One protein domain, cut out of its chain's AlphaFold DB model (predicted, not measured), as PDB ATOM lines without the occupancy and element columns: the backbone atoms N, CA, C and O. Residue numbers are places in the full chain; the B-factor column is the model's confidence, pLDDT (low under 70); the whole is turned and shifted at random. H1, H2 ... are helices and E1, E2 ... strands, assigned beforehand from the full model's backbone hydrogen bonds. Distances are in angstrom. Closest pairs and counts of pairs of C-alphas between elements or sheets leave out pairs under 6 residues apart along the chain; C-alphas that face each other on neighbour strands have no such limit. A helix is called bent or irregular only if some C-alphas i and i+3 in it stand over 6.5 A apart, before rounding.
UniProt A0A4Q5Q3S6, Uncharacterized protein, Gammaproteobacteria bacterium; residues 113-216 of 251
ATOM      1  N   TRP A 113      82.807  79.053 112.273       91.88
ATOM      2  CA  TRP A 113      82.854  77.603 112.119       91.88
ATOM      3  C   TRP A 113      83.635  77.186 110.880       91.88
ATOM      4  O   TRP A 113      83.487  77.779 109.816       91.88
ATOM      5  N   PHE A 114      84.426  76.128 111.025       92.19
ATOM      6  CA  PHE A 114      85.263  75.579 109.966       92.19
ATOM      7  C   PHE A 114      85.132  74.065 109.940       92.19
ATOM      8  O   PHE A 114      85.208  73.413 110.982       92.19
ATOM      9  N   GLN A 115      84.996  73.497 108.750       93.75
ATOM     10  CA  GLN A 115      85.193  72.072 108.544       93.75
ATOM     11  C   GLN A 115      86.580  71.852 107.943       93.75
ATOM     12  O   GLN A 115      86.937  72.482 106.949       93.75
ATOM     13  N   LEU A 116      87.348  70.950 108.552       94.25
ATOM     14  CA  LEU A 116      88.596  70.447 107.999       94.25
ATOM     15  C   LEU A 116      88.385  69.056 107.413       94.25
ATOM     16  O   LEU A 116      87.844  68.175 108.089       94.25
ATOM     17  N   SER A 117      88.841  68.888 106.176       93.75
ATOM     18  CA  SER A 117      88.920  67.614 105.465       93.75
ATOM     19  C   SER A 117      90.232  67.573 104.692       93.75
ATOM     20  O   SER A 117      90.564  68.543 104.007       93.75
ATOM     21  N   ASP A 118      90.982  66.479 104.809       90.25
ATOM     22  CA  ASP A 118      92.279  66.292 104.145       90.25
ATOM     23  C   ASP A 118      93.250  67.472 104.369       90.25
ATOM     24  O   ASP A 118      93.949  67.935 103.462       90.25
ATOM     25  N   GLY A 119      93.258  68.007 105.597       85.88
ATOM     26  CA  GLY A 119      94.124  69.124 105.993       85.88
ATOM     27  C   GLY A 119      93.771  70.482 105.370       85.88
ATOM     28  O   GLY A 119      94.590  71.402 105.411       85.88
ATOM     29  N   LYS A 120      92.575  70.640 104.787       90.00
ATOM     30  CA  LYS A 120      92.094  71.902 104.199       90.00
ATOM     31  C   LYS A 120      90.762  72.326 104.799       90.00
ATOM     32  O   LYS A 120      89.945  71.483 105.160       90.00
ATOM     33  N   ILE A 121      90.536  73.638 104.857       89.75
ATOM     34  CA  ILE A 121      89.207  74.194 105.124       89.75
ATOM     35  C   ILE A 121      88.349  73.948 103.887       89.75
ATOM     36  O   ILE A 121      88.738  74.336 102.785       89.75
ATOM     37  N   VAL A 122      87.211  73.289 104.070       90.56
ATOM     38  CA  VAL A 122      86.212  73.110 103.011       90.56
ATOM     39  C   VAL A 122      85.143  74.197 103.104       90.56
ATOM     40  O   VAL A 122      84.919  74.766 104.172       90.56
ATOM     41  N   GLU A 123      84.505  74.504 101.975       84.75
ATOM     42  CA  GLU A 123      83.586  75.645 101.855       84.75
ATOM     43  C   GLU A 123      82.287  75.473 102.651       84.75
ATOM     44  O   GLU A 123      81.730  76.460 103.125       84.75
ATOM     45  N   SER A 124      81.806  74.239 102.812       86.88
ATOM     46  CA  SER A 124      80.535  73.949 103.473       86.88
ATOM     47  C   SER A 124      80.730  73.298 104.839       86.88
ATOM     48  O   SER A 124      81.662  72.526 105.058       86.88
ATOM     49  N   LEU A 125      79.826  73.608 105.771       92.38
ATOM     50  CA  LEU A 125      79.741  72.930 107.063       92.38
ATOM     51  C   LEU A 125      78.845  71.686 106.955       92.38
ATOM     52  O   LEU A 125      77.880  71.681 106.180       92.38
ATOM     53  N   PRO A 126      79.072  70.641 107.771       92.31
ATOM     54  CA  PRO A 126      78.269  69.429 107.692       92.31
ATOM     55  C   PRO A 126      76.787  69.701 107.955       92.31
ATOM     56  O   PRO A 126      76.423  70.289 108.971       92.31
ATOM     57  N   ASN A 127      75.918  69.209 107.073       92.06
ATOM     58  CA  ASN A 127      74.461  69.374 107.163       92.06
ATOM     59  C   ASN A 127      73.974  70.838 107.201       92.06
ATOM     60  O   ASN A 127      72.833  71.060 107.604       92.06
ATOM     61  N   ALA A 128      74.788  71.818 106.788       92.25
ATOM     62  CA  ALA A 128      74.380  73.219 106.818       92.25
ATOM     63  C   ALA A 128      73.100  73.479 106.012       92.25
ATOM     64  O   ALA A 128      72.174  74.085 106.550       92.25
ATOM     65  N   ASP A 129      73.025  72.924 104.799       92.19
ATOM     66  CA  ASP A 129      71.861  73.034 103.910       92.19
ATOM     67  C   ASP A 129      70.609  72.418 104.542       92.19
ATOM     68  O   ASP A 129      69.564  73.046 104.597       92.19
ATOM     69  N   LYS A 130      70.725  71.224 105.141       94.06
ATOM     70  CA  LYS A 130      69.585  70.561 105.802       94.06
ATOM     71  C   LYS A 130      69.046  71.362 106.985       94.06
ATOM     72  O   LYS A 130      67.845  71.347 107.250       94.06
ATOM     73  N   ILE A 131      69.935  72.010 107.740       94.62
ATOM     74  CA  ILE A 131      69.529  72.903 108.828       94.62
ATOM     75  C   ILE A 131      68.826  74.126 108.236       94.62
ATOM     76  O   ILE A 131      67.763  74.491 108.733       94.62
ATOM     77  N   GLN A 132      69.378  74.728 107.178       93.75
ATOM     78  CA  GLN A 132      68.754  75.863 106.498       93.75
ATOM     79  C   GLN A 132      67.352  75.506 105.989       93.75
ATOM     80  O   GLN A 132      66.402  76.183 106.372       93.75
ATOM     81  N   ASP A 133      67.207  74.404 105.249       94.38
ATOM     82  CA  ASP A 133      65.926  73.910 104.730       94.38
ATOM     83  C   ASP A 133      64.894  73.745 105.857       94.38
ATOM     84  O   ASP A 133      63.752  74.199 105.756       94.38
ATOM     85  N   SER A 134      65.301  73.142 106.981       95.12
ATOM     86  CA  SER A 134      64.426  72.952 108.142       95.12
ATOM     87  C   SER A 134      64.006  74.277 108.787       95.12
ATOM     88  O   SER A 134      62.861  74.421 109.229       95.12
ATOM     89  N   LEU A 135      64.913  75.253 108.858       95.19
ATOM     90  CA  LEU A 135      64.599  76.579 109.376       95.19
ATOM     91  C   LEU A 135      63.645  77.323 108.439       95.19
ATOM     92  O   LEU A 135      62.692  77.926 108.934       95.19
ATOM     93  N   GLU A 136      63.864  77.263 107.127       95.19
ATOM     94  CA  GLU A 136      63.009  77.890 106.112       95.19
ATOM     95  C   GLU A 136      61.597  77.298 106.119       95.19
ATOM     96  O   GLU A 136      60.612  78.040 106.105       95.19
ATOM     97  N   GLU A 137      61.472  75.974 106.247       95.69
ATOM     98  CA  GLU A 137      60.173  75.305 106.341       95.69
ATOM     99  C   GLU A 137      59.368  75.768 107.567       95.69
ATOM    100  O   GLU A 137      58.157  76.004 107.471       95.69
ATOM    101  N   ALA A 138      60.040  75.932 108.711       94.50
ATOM    102  CA  ALA A 138      59.422  76.336 109.970       94.50
ATOM    103  C   ALA A 138      59.179  77.855 110.099       94.50
ATOM    104  O   ALA A 138      58.429  78.269 110.981       94.50
ATOM    105  N   ASN A 139      59.815  78.687 109.267       94.19
ATOM    106  CA  ASN A 139      59.849  80.149 109.399       94.19
ATOM    107  C   ASN A 139      59.609  80.830 108.030       94.19
ATOM    108  O   ASN A 139      60.417  81.645 107.581       94.19
ATOM    109  N   LYS A 140      58.506  80.478 107.355       92.94
ATOM    110  CA  LYS A 140      58.201  80.841 105.950       92.94
ATOM    111  C   LYS A 140      58.111  82.342 105.661       92.94
ATOM    112  O   LYS A 140      58.144  82.756 104.506       92.94
ATOM    113  N   GLU A 141      57.930  83.162 106.685       94.25
ATOM    114  CA  GLU A 141      57.854  84.618 106.596       94.25
ATOM    115  C   GLU A 141      59.229  85.304 106.542       94.25
ATOM    116  O   GLU A 141      59.298  86.514 106.304       94.25
ATOM    117  N   TYR A 142      60.311  84.555 106.763       94.38
ATOM    118  CA  TYR A 142      61.676  85.064 106.762       94.38
ATOM    119  C   TYR A 142      62.449  84.597 105.527       94.38
ATOM    120  O   TYR A 142      62.325  83.461 105.084       94.38
ATOM    121  N   PHE A 143      63.311  85.470 105.016       94.06
ATOM    122  CA  PHE A 143      64.426  85.068 104.165       94.06
ATOM    123  C   PHE A 143      65.584  84.646 105.072       94.06
ATOM    124  O   PHE A 143      66.004  85.429 105.928       94.06
ATOM    125  N   ILE A 144      66.072  83.419 104.917       93.75
ATOM    126  CA  ILE A 144      67.126  82.851 105.760       93.75
ATOM    127  C   ILE A 144      68.350  82.604 104.893       93.75
ATOM    128  O   ILE A 144      68.240  82.115 103.777       93.75
ATOM    129  N   GLN A 145      69.517  82.963 105.410       91.19
ATOM    130  CA  GLN A 145      70.784  82.708 104.742       91.19
ATOM    131  C   GLN A 145      71.805  82.182 105.747       91.19
ATOM    132  O   GLN A 145      71.973  82.760 106.822       91.19
ATOM    133  N   GLU A 146      72.499  81.109 105.385       88.00
ATOM    134  CA  GLU A 146      73.698  80.655 106.080       88.00
ATOM    135  C   GLU A 146      74.923  81.459 105.609       88.00
ATOM    136  O   GLU A 146      75.116  81.702 104.415       88.00
ATOM    137  N   ALA A 147      75.731  81.921 106.562       81.50
ATOM    138  CA  ALA A 147      77.041  82.494 106.296       81.50
ATOM    139  C   ALA A 147      78.005  82.238 107.467       81.50
ATOM    140  O   ALA A 147      77.815  82.758 108.568       81.50
ATOM    141  N   ASN A 148      79.104  81.521 107.204       75.75
ATOM    142  CA  ASN A 148      80.207  81.269 108.151       75.75
ATOM    143  C   ASN A 148      79.779  80.607 109.482       75.75
ATOM    144  O   ASN A 148      80.312  80.910 110.555       75.75
ATOM    145  N   GLY A 149      78.803  79.708 109.431       86.31
ATOM    146  CA  GLY A 149      78.214  79.033 110.582       86.31
ATOM    147  C   GLY A 149      77.207  79.881 111.354       86.31
ATOM    148  O   GLY A 149      76.990  79.642 112.545       86.31
ATOM    149  N   TYR A 150      76.596  80.870 110.702       88.75
ATOM    150  CA  TYR A 150      75.493  81.658 111.245       88.75
ATOM    151  C   TYR A 150      74.312  81.652 110.276       88.75
ATOM    152  O   TYR A 150      74.453  82.007 109.113       88.75
ATOM    153  N   TYR A 151      73.130  81.310 110.783       92.31
ATOM    154  CA  TYR A 151      71.866  81.402 110.055       92.31
ATOM    155  C   TYR A 151      71.203  82.733 110.377       92.31
ATOM    156  O   TYR A 151      70.811  82.991 111.520       92.31
ATOM    157  N   VAL A 152      71.098  83.589 109.372       93.69
ATOM    158  CA  VAL A 152      70.670  84.979 109.493       93.69
ATOM    159  C   VAL A 152      69.254  85.121 108.946       93.69
ATOM    160  O   VAL A 152      68.997  84.778 107.797       93.69
ATOM    161  N   PHE A 153      68.328  85.619 109.767       95.44
ATOM    162  CA  PHE A 153      66.910  85.734 109.425       95.44
ATOM    163  C   PHE A 153      66.560  87.180 109.106       95.44
ATOM    164  O   PHE A 153      66.663  88.058 109.970       95.44
ATOM    165  N   TYR A 154      66.058  87.404 107.899       94.19
ATOM    166  CA  TYR A 154      65.592  88.694 107.423       94.19
ATOM    167  C   TYR A 154      64.077  88.698 107.249       94.19
ATOM    168  O   TYR A 154      63.507  87.791 106.654       94.19
ATOM    169  N   ASN A 155      63.418  89.758 107.706       94.62
ATOM    170  CA  ASN A 155      62.023  90.039 107.377       94.62
ATOM    171  C   ASN A 155      61.969  91.378 106.642       94.62
ATOM    172  O   ASN A 155      62.381  92.400 107.193       94.62
ATOM    173  N   LYS A 156      61.516  91.370 105.381       91.50
ATOM    174  CA  LYS A 156      61.460  92.566 104.513       91.50
ATOM    175  C   LYS A 156      62.787  93.348 104.487       91.50
ATOM    176  O   LYS A 156      62.806  94.566 104.633       91.50
ATOM    177  N   GLY A 157      63.903  92.630 104.361       87.00
ATOM    178  CA  GLY A 157      65.254  93.206 104.320       87.00
ATOM    179  C   GLY A 157      65.824  93.652 105.674       87.00
ATOM    180  O   GLY A 157      66.968  94.086 105.730       87.00
ATOM    181  N   THR A 158      65.074  93.521 106.771       88.94
ATOM    182  CA  THR A 158      65.554  93.847 108.122       88.94
ATOM    183  C   THR A 158      66.049  92.589 108.824       88.94
ATOM    184  O   THR A 158      65.326  91.596 108.870       88.94
ATOM    185  N   LEU A 159      67.257  92.632 109.393       90.38
ATOM    186  CA  LEU A 159      67.784  91.560 110.241       90.38
ATOM    187  C   LEU A 159      66.934  91.425 111.513       90.38
ATOM    188  O   LEU A 159      66.813  92.382 112.274       90.38
ATOM    189  N   VAL A 160      66.372  90.239 111.753       93.00
ATOM    190  CA  VAL A 160      65.497  89.966 112.907       93.00
ATOM    191  C   VAL A 160      66.175  89.096 113.955       93.00
ATOM    192  O   VAL A 160      66.098  89.394 115.144       93.00
ATOM    193  N   LYS A 161      66.822  88.008 113.537       90.44
ATOM    194  CA  LYS A 161      67.518  87.091 114.447       90.44
ATOM    195  C   LYS A 161      68.687  86.409 113.747       90.44
ATOM    196  O   LYS A 161      68.727  86.320 112.523       90.44
ATOM    197  N   MET A 162      69.620  85.909 114.547       90.12
ATOM    198  CA  MET A 162      70.757  85.122 114.090       90.12
ATOM    199  C   MET A 162      70.875  83.881 114.972       90.12
ATOM    200  O   MET A 162      70.806  83.988 116.197       90.12
ATOM    201  N   LEU A 163      71.030  82.711 114.359       90.00
ATOM    202  CA  LEU A 163      71.265  81.448 115.055       90.00
ATOM    203  C   LEU A 163      72.664  80.943 114.719       90.00
ATOM    204  O   LEU A 163      73.084  80.983 113.568       90.00
ATOM    205  N   ASN A 164      73.388  80.460 115.722       89.88
ATOM    206  CA  ASN A 164      74.725  79.912 115.534       89.88
ATOM    207  C   ASN A 164      74.636  78.422 115.164       89.88
ATOM    208  O   ASN A 164      73.873  77.687 115.790       89.88
ATOM    209  N   TYR A 165      75.429  77.969 114.192       91.25
ATOM    210  CA  TYR A 165      75.494  76.571 113.749       91.25
ATOM    211  C   TYR A 165      75.740  75.588 114.906       91.25
ATOM    212  O   TYR A 165      75.119  74.527 114.975       91.25
ATOM    213  N   GLY A 166      76.544  75.988 115.893       89.25
ATOM    214  CA  GLY A 166      76.791  75.211 117.106       89.25
ATOM    215  C   GLY A 166      75.538  74.828 117.885       89.25
ATOM    216  O   GLY A 166      75.525  73.775 118.521       89.25
ATOM    217  N   ASN A 167      74.468  75.624 117.797       88.00
ATOM    218  CA  ASN A 167      73.196  75.343 118.467       88.00
ATOM    219  C   ASN A 167      72.496  74.090 117.914       88.00
ATOM    220  O   ASN A 167      71.623  73.539 118.582       88.00
ATOM    221  N   PHE A 168      72.853  73.655 116.704       89.31
ATOM    222  CA  PHE A 168      72.261  72.491 116.042       89.31
ATOM    223  C   PHE A 168      73.096  71.225 116.227       89.31
ATOM    224  O   PHE A 168      72.551  70.126 116.232       89.31
ATOM    225  N   ILE A 169      74.410  71.381 116.383       88.06
ATOM    226  CA  ILE A 169      75.356  70.259 116.424       88.06
ATOM    227  C   ILE A 169      75.928  69.973 117.817       88.06
ATOM    228  O   ILE A 169      76.656  69.000 117.991       88.06
ATOM    229  N   THR A 170      75.606  70.793 118.819       84.56
ATOM    230  CA  THR A 170      76.000  70.562 120.217       84.56
ATOM    231  C   THR A 170      74.768  70.477 121.120       84.56
ATOM    232  O   THR A 170      73.766  71.154 120.897       84.56
ATOM    233  N   LYS A 171      74.809  69.627 122.155       72.31
ATOM    234  CA  LYS A 171      73.674  69.416 123.079       72.31
ATOM    235  C   LYS A 171      73.578  70.464 124.193       72.31
ATOM    236  O   LYS A 171      72.535  70.560 124.846       72.31
ATOM    237  N   HIS A 172      74.628  71.250 124.435       60.31
ATOM    238  CA  HIS A 172      74.642  72.256 125.498       60.31
ATOM    239  C   HIS A 172      74.051  73.582 125.002       60.31
ATOM    240  O   HIS A 172      74.710  74.381 124.348       60.31
ATOM    241  N   ARG A 173      72.769  73.780 125.328       53.03
ATOM    242  CA  ARG A 173      71.842  74.738 124.703       53.03
ATOM    243  C   ARG A 173      72.105  76.238 124.873       53.03
ATOM    244  O   ARG A 173      71.340  77.003 124.305       53.03
ATOM    245  N   GLU A 174      73.139  76.691 125.573       55.28
ATOM    246  CA  GLU A 174      73.370  78.139 125.758       55.28
ATOM    247  C   GLU A 174      74.862  78.502 125.792       55.28
ATOM    248  O   GLU A 174      75.323  79.278 126.630       55.28
ATOM    249  N   LEU A 175      75.654  77.943 124.874       65.31
ATOM    250  CA  LEU A 175      76.991  78.480 124.634       65.31
ATOM    251  C   LEU A 175      76.853  79.836 123.933       65.31
ATOM    252  O   LEU A 175      76.544  79.920 122.747       65.31
ATOM    253  N   ASN A 176      77.095  80.920 124.672       78.06
ATOM    254  CA  ASN A 176      77.360  82.211 124.054       78.06
ATOM    255  C   ASN A 176      78.744  82.143 123.390       78.06
ATOM    256  O   ASN A 176      79.765  82.413 124.015       78.06
ATOM    257  N   PHE A 177      78.776  81.736 122.122       80.00
ATOM    258  CA  PHE A 177      80.011  81.555 121.357       80.00
ATOM    259  C   PHE A 177      80.871  82.827 121.283       80.00
ATOM    260  O   PHE A 177      82.094  82.729 121.194       80.00
ATOM    261  N   ASP A 178      80.256  84.011 121.383       73.44
ATOM    262  CA  ASP A 178      80.963  85.295 121.389       73.44
ATOM    263  C   ASP A 178      81.683  85.586 122.719       73.44
ATOM    264  O   ASP A 178      82.547  86.463 122.767       73.44
ATOM    265  N   SER A 179      81.359  84.866 123.803       79.25
ATOM    266  CA  SER A 179      82.000  85.032 125.116       79.25
ATOM    267  C   SER A 179      83.113  84.020 125.403       79.25
ATOM    268  O   SER A 179      83.780  84.131 126.440       79.25
ATOM    269  N   LEU A 180      83.321  83.057 124.499       85.75
ATOM    270  CA  LEU A 180      84.376  82.057 124.616       85.75
ATOM    271  C   LEU A 180      85.758  82.716 124.609       85.75
ATOM    272  O   LEU A 180      86.031  83.638 123.837       85.75
ATOM    273  N   ASP A 181      86.648  82.202 125.458       86.94
ATOM    274  CA  ASP A 181      88.043  82.627 125.461       86.94
ATOM    275  C   ASP A 181      88.695  82.283 124.117       86.94
ATOM    276  O   ASP A 181      88.314  81.311 123.453       86.94
ATOM    277  N   TYR A 182      89.695  83.069 123.723       86.56
ATOM    278  CA  TYR A 182      90.366  82.903 122.439       86.56
ATOM    279  C   TYR A 182      91.217  81.626 122.391       86.56
ATOM    280  O   TYR A 182      92.404  81.640 122.706       86.56
ATOM    281  N   ASN A 183      90.586  80.532 121.973       90.38
ATOM    282  CA  ASN A 183      91.166  79.212 121.757       90.38
ATOM    283  C   ASN A 183      90.627  78.631 120.440       90.38
ATOM    284  O   ASN A 183      89.640  79.115 119.889       90.38
ATOM    285  N   LEU A 184      91.246  77.561 119.957       93.62
ATOM    286  CA  LEU A 184      90.680  76.709 118.922       93.62
ATOM    287  C   LEU A 184      89.845  75.613 119.581       93.62
ATOM    288  O   LEU A 184      90.363  74.847 120.398       93.62
ATOM    289  N   TYR A 185      88.579  75.504 119.193       94.19
ATOM    290  CA  TYR A 185      87.679  74.489 119.720       94.19
ATOM    291  C   TYR A 185      87.317  73.463 118.649       94.19
ATOM    292  O   TYR A 185      87.129  73.824 117.492       94.19
ATOM    293  N   LYS A 186      87.186  72.196 119.041       95.31
ATOM    294  CA  LYS A 186      86.740  71.079 118.203       95.31
ATOM    295  C   LYS A 186      85.439  70.500 118.739       95.31
ATOM    296  O   LYS A 186      85.285  70.336 119.953       95.31
ATOM    297  N   VAL A 187      84.544  70.140 117.828       93.81
ATOM    298  CA  VAL A 187      83.356  69.341 118.134       93.81
ATOM    299  C   VAL A 187      83.785  67.908 118.436       93.81
ATOM    300  O   VAL A 187      84.335  67.219 117.577       93.81
ATOM    301  N   THR A 188      83.515  67.460 119.658       90.69
ATOM    302  CA  THR A 188      83.776  66.094 120.115       90.69
ATOM    303  C   THR A 188      82.482  65.524 120.685       90.69
ATOM    304  O   THR A 188      82.009  65.959 121.740       90.69
ATOM    305  N   GLY A 189      81.886  64.568 119.963       86.62
ATOM    306  CA  GLY A 189      80.520  64.116 120.231       86.62
ATOM    307  C   GLY A 189      79.546  65.289 120.120       86.62
ATOM    308  O   GLY A 189      79.553  66.000 119.123       86.62
ATOM    309  N   ASP A 190      78.780  65.534 121.182       83.38
ATOM    310  CA  ASP A 190      77.791  66.619 121.238       83.38
ATOM    311  C   ASP A 190      78.303  67.872 121.980       83.38
ATOM    312  O   ASP A 190      77.509  68.677 122.479       83.38
ATOM    313  N   SER A 191      79.623  68.018 122.127       87.25
ATOM    314  CA  SER A 191      80.253  69.055 122.952       87.25
ATOM    315  C   SER A 191      81.376  69.790 122.226       87.25
ATOM    316  O   SER A 191      81.968  69.274 121.277       87.25
ATOM    317  N   LEU A 192      81.684  70.999 122.700       89.81
ATOM    318  CA  LEU A 192      82.814  71.794 122.236       89.81
ATOM    319  C   LEU A 192      83.993  71.618 123.204       89.81
ATOM    320  O   LEU A 192      83.872  71.903 124.394       89.81
ATOM    321  N   THR A 193      85.138  71.170 122.698       91.88
ATOM    322  CA  THR A 193      86.353  70.921 123.494       91.88
ATOM    323  C   THR A 193      87.511  71.770 122.987       91.88
ATOM    324  O   THR A 193      87.609  72.009 121.788       91.88
ATOM    325  N   ILE A 194      88.393  72.241 123.872       94.62
ATOM    326  CA  ILE A 194      89.587  72.994 123.460       94.62
ATOM    327  C   ILE A 194      90.553  72.034 122.755       94.62
ATOM    328  O   ILE A 194      91.036  71.088 123.372       94.62
ATOM    329  N   ALA A 195      90.847  72.298 121.483       94.94
ATOM    330  CA  ALA A 195      91.843  71.571 120.698       94.94
ATOM    331  C   ALA A 195      93.222  72.246 120.753       94.94
ATOM    332  O   ALA A 195      94.239  71.566 120.847       94.94
ATOM    333  N   SER A 196      93.264  73.582 120.757       94.31
ATOM    334  CA  SER A 196      94.491  74.357 120.985       94.31
ATOM    335  C   SER A 196      94.187  75.672 121.701       94.31
ATOM    336  O   SER A 196      93.091  76.216 121.590       94.31
ATOM    337  N   LYS A 197      95.179  76.223 122.406       90.56
ATOM    338  CA  LYS A 197      95.130  77.584 122.969       90.56
ATOM    339  C   LYS A 197      95.391  78.683 121.931       90.56
ATOM    340  O   LYS A 197      95.389  79.863 122.268       90.56
ATOM    341  N   ASN A 198      95.657  78.311 120.680       87.50
ATOM    342  CA  ASN A 198      95.938  79.239 119.597       87.50
ATOM    343  C   ASN A 198      95.033  78.952 118.395       87.50
ATOM    344  O   ASN A 198      95.087  77.872 117.810       87.50
ATOM    345  N   GLY A 199      94.224  79.940 117.998       86.38
ATOM    346  CA  GLY A 199      93.352  79.836 116.825       86.38
ATOM    347  C   GLY A 199      94.117  79.555 115.527       86.38
ATOM    348  O   GLY A 199      93.591  78.885 114.644       86.38
ATOM    349  N   ASN A 200      95.375  80.003 115.421       88.19
ATOM    350  CA  ASN A 200      96.215  79.793 114.235       88.19
ATOM    351  C   ASN A 200      96.581  78.326 113.982       88.19
ATOM    352  O   ASN A 200      96.967  77.991 112.864       88.19
ATOM    353  N   ASP A 201      96.418  77.452 114.973       91.75
ATOM    354  CA  ASP A 201      96.745  76.034 114.837       91.75
ATOM    355  C   ASP A 201      95.662  75.253 114.077       91.75
ATOM    356  O   ASP A 201      95.783  74.037 113.942       91.75
ATOM    357  N   LEU A 202      94.607  75.922 113.581       91.56
ATOM    358  CA  LEU A 202      93.493  75.307 112.851       91.56
ATOM    359  C   LEU A 202      93.987  74.382 111.731       91.56
ATOM    360  O   LEU A 202      93.636  73.211 111.713       91.56
ATOM    361  N   LEU A 203      94.864  74.867 110.850       90.38
ATOM    362  CA  LEU A 203      95.368  74.086 109.710       90.38
ATOM    363  C   LEU A 203      96.366  72.980 110.099       90.38
ATOM    364  O   LEU A 203      96.793  72.214 109.242       90.38
ATOM    365  N   LEU A 204      96.756  72.899 111.376       92.44
ATOM    366  CA  LEU A 204      97.593  71.824 111.914       92.44
ATOM    367  C   LEU A 204      96.756  70.684 112.506       92.44
ATOM    368  O   LEU A 204      97.315  69.675 112.937       92.44
ATOM    369  N   GLN A 205      95.434  70.855 112.590       94.44
ATOM    370  CA  GLN A 205      94.554  69.855 113.171       94.44
ATOM    371  C   GLN A 205      94.169  68.771 112.163       94.44
ATOM    372  O   GLN A 205      94.112  68.999 110.957       94.44
ATOM    373  N   ASN A 206      93.818  67.600 112.693       95.12
ATOM    374  CA  ASN A 206      93.177  66.538 111.921       95.12
ATOM    375  C   ASN A 206      91.751  66.934 111.507       95.12
ATOM    376  O   ASN A 206      91.155  67.849 112.083       95.12
ATOM    377  N   ASP A 207      91.162  66.157 110.606       96.00
ATOM    378  CA  ASP A 207      89.788  66.337 110.142       96.00
ATOM    379  C   ASP A 207      88.764  66.483 111.283       96.00
ATOM    380  O   ASP A 207      88.890  65.925 112.390       96.00
ATOM    381  N   GLY A 208      87.736  67.283 111.008       95.31
ATOM    382  CA  GLY A 208      86.645  67.547 111.936       95.31
ATOM    383  C   GLY A 208      86.048  68.941 111.801       95.31
ATOM    384  O   GLY A 208      86.412  69.723 110.926       95.31
ATOM    385  N   VAL A 209      85.119  69.246 112.705       95.12
ATOM    386  CA  VAL A 209      84.445  70.543 112.778       95.12
ATOM    387  C   VAL A 209      85.021  71.342 113.934       95.12
ATOM    388  O   VAL A 209      85.102  70.854 115.066       95.12
ATOM    389  N   TYR A 210      85.405  72.575 113.641       94.50
ATOM    390  CA  TYR A 210      86.077  73.475 114.559       94.50
ATOM    391  C   TYR A 210      85.334  74.800 114.669       94.50
ATOM    392  O   TYR A 210      84.669  75.243 113.735       94.50
ATOM    393  N   PHE A 211      85.498  75.447 115.814       93.00
ATOM    394  CA  PHE A 211      85.042  76.802 116.061       93.00
ATOM    395  C   PHE A 211      86.218  77.662 116.521       93.00
ATOM    396  O   PHE A 211      86.975  77.269 117.415       93.00
ATOM    397  N   VAL A 212      86.358  78.845 115.924       91.06
ATOM    398  CA  VAL A 212      87.348  79.850 116.319       91.06
ATOM    399  C   VAL A 212      86.613  81.146 116.672       91.06
ATOM    400  O   VAL A 212      86.084  81.803 115.769       91.06
ATOM    401  N   PRO A 213      86.568  81.553 117.955       87.94
ATOM    402  CA  PRO A 213      85.977  82.826 118.337       87.94
ATOM    403  C   PRO A 213      86.810  83.990 117.795       87.94
ATOM    404  O   PRO A 213      87.982  83.851 117.426       87.94
ATOM    405  N   LYS A 214      86.219  85.186 117.804       85.00
ATOM    406  CA  LYS A 214      86.950  86.424 117.508       85.00
ATOM    407  C   LYS A 214      88.181  86.547 118.427       85.00
ATOM    408  O   LYS A 214      88.089  86.236 119.613       85.00
ATOM    409  N   PRO A 215      89.329  87.032 117.921       79.19
ATOM    410  CA  PRO A 215      89.535  87.666 116.613       79.19
ATOM    411  C   PRO A 215      89.638  86.718 115.410       79.19
ATOM    412  O   PRO A 215      89.649  87.219 114.287       79.19
ATOM    413  N   GLY A 216      89.694  85.402 115.627       84.81
ATOM    414  CA  GLY A 216      89.825  84.416 114.558       84.81
ATOM    415  C   GLY A 216      91.182  83.713 114.456       84.81
ATOM    416  O   GLY A 216      92.068  83.941 115.269       84.81
TER     417      GLY A 216
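This is residues 113 to 216 of the 251 residues of an uncharacterized protein of Gammaproteobacteria bacterium (UniProt A0A4Q5Q3S6). Look for two lobes side by side along the longest axis: one is a strongly twisted sheet of five strands, E2, E1, E8, E6 and E7, with the short helix H3 packed on it, and the other is a three-strand sheet, E3, E4 and E5, with the longest helix, H1, over one face. The short helix H2 sits between the lobes, and from it a long loop, residues 170 to 183, leads back to the five-strand lobe, which holds both ends of the printed part. You will count 104 printed residues, with three named helices and eight named strands in the order E1 E2 H1 E3 E4 E5 H2 E6 E7 H3 E8. Both sheets are antiparallel, their orders are E2 - E1 - E8 - E6 - E7 and E3 - E4 - E5, and the class is mixed, helices and strands. The whole is compact, with a radius of gyration of the C-alphas of 14.4 A and spans of 42 by 28 by 24 A.

Find C-alpha 113 at (82.854, 77.603, 112.119); from there E1 runs through residues 113 to 117, 13.4 A long. E2 follows at residues 120 to 122. In the same sheet look for E6 at residues 184 to 188, 12.7 A, E7 at residues 191 to 196, 15.3 A, and E8 at residues 208 to 212, 13.1 A, which ends at C-alpha 212, (87.348, 79.850, 116.319). H3 is residues 199 to 204, 10.3 A; it is irregular, with C-alphas 200 and 203 7.3 A apart. For the other lobe, go to C-alpha 128 at (74.380, 73.219, 106.818), where H1 begins; it spans residues 128 to 138, 15.6 A. Then come E3, residues 143 to 147, 13.1 A, E4, residues 150 to 155, 16.3 A, E5, residues 158 to 164, 18.3 A, and H2, residues 166 to 169.

Begin at E8, an inner strand of the five-strand sheet. It is antiparallel to E1, with N 116 and O 208 2.8 A apart, and antiparallel to E6, with N 211 and O 185 2.8 A apart. E1 and the edge strand E2 form a hairpin, with N 122 and O 115 3.0 A apart; E6 and the edge strand E7 form another, with N 186 and O 193 2.8 A apart. H3 is on this sheet, and its closest C-alphas to E6 are those of Gly 199 and Leu 184, 4.6 A apart. E7, H3 and E8 make a split strand-helix-strand unit, two strands of one sheet that are not neighbours, with E6 between them in the sheet and a helix between them along the chain, and its crossover is right-handed. H2 is on this sheet too but only grazes it, with residues 166 to 169. Now move to E3, E4 and E5, a meander, each strand the antiparallel neighbour of the one before; look at N 145 and O 152, 3.0 A apart, and N 153 and O 161, 2.9 A apart. H1 makes two layers with this sheet, a helix on one face of it, at a height over the sheet of 9.4 A. It lies over E3 and runs along the strands, at 19 degrees to E3 on the local plane; the closest C-alphas are those of Glu 136 and Ile 144, 6.5 A apart. H1 and H2 are close but not clearly touching, with the C-alphas of Ile 131 and Phe 168 7.7 A apart. Strands of the two sheets are apart, for instance E3 and E8, or E1 and E4, the latter only just, at 8.4 A. In H1 every O i to N i+4 pair is within hydrogen-bond range; H3 has 0 of 2, beside 2 of 3 O i to N i+3 pairs, and H2 is too short for an O i to N i+4 pair.

The two C-alphas farthest apart, those of Lys 156 and Leu 204, are 42.3 A from each other, while the first and last printed, Trp 113 and Gly 216, are 10.0 A apart. The printed part has no cut. The link from H2 to E6, 14 residues, is long; the other links are tight. The mean pLDDT of the printed part is 89.0, and residues 172 to 175, within that long link, are under 70.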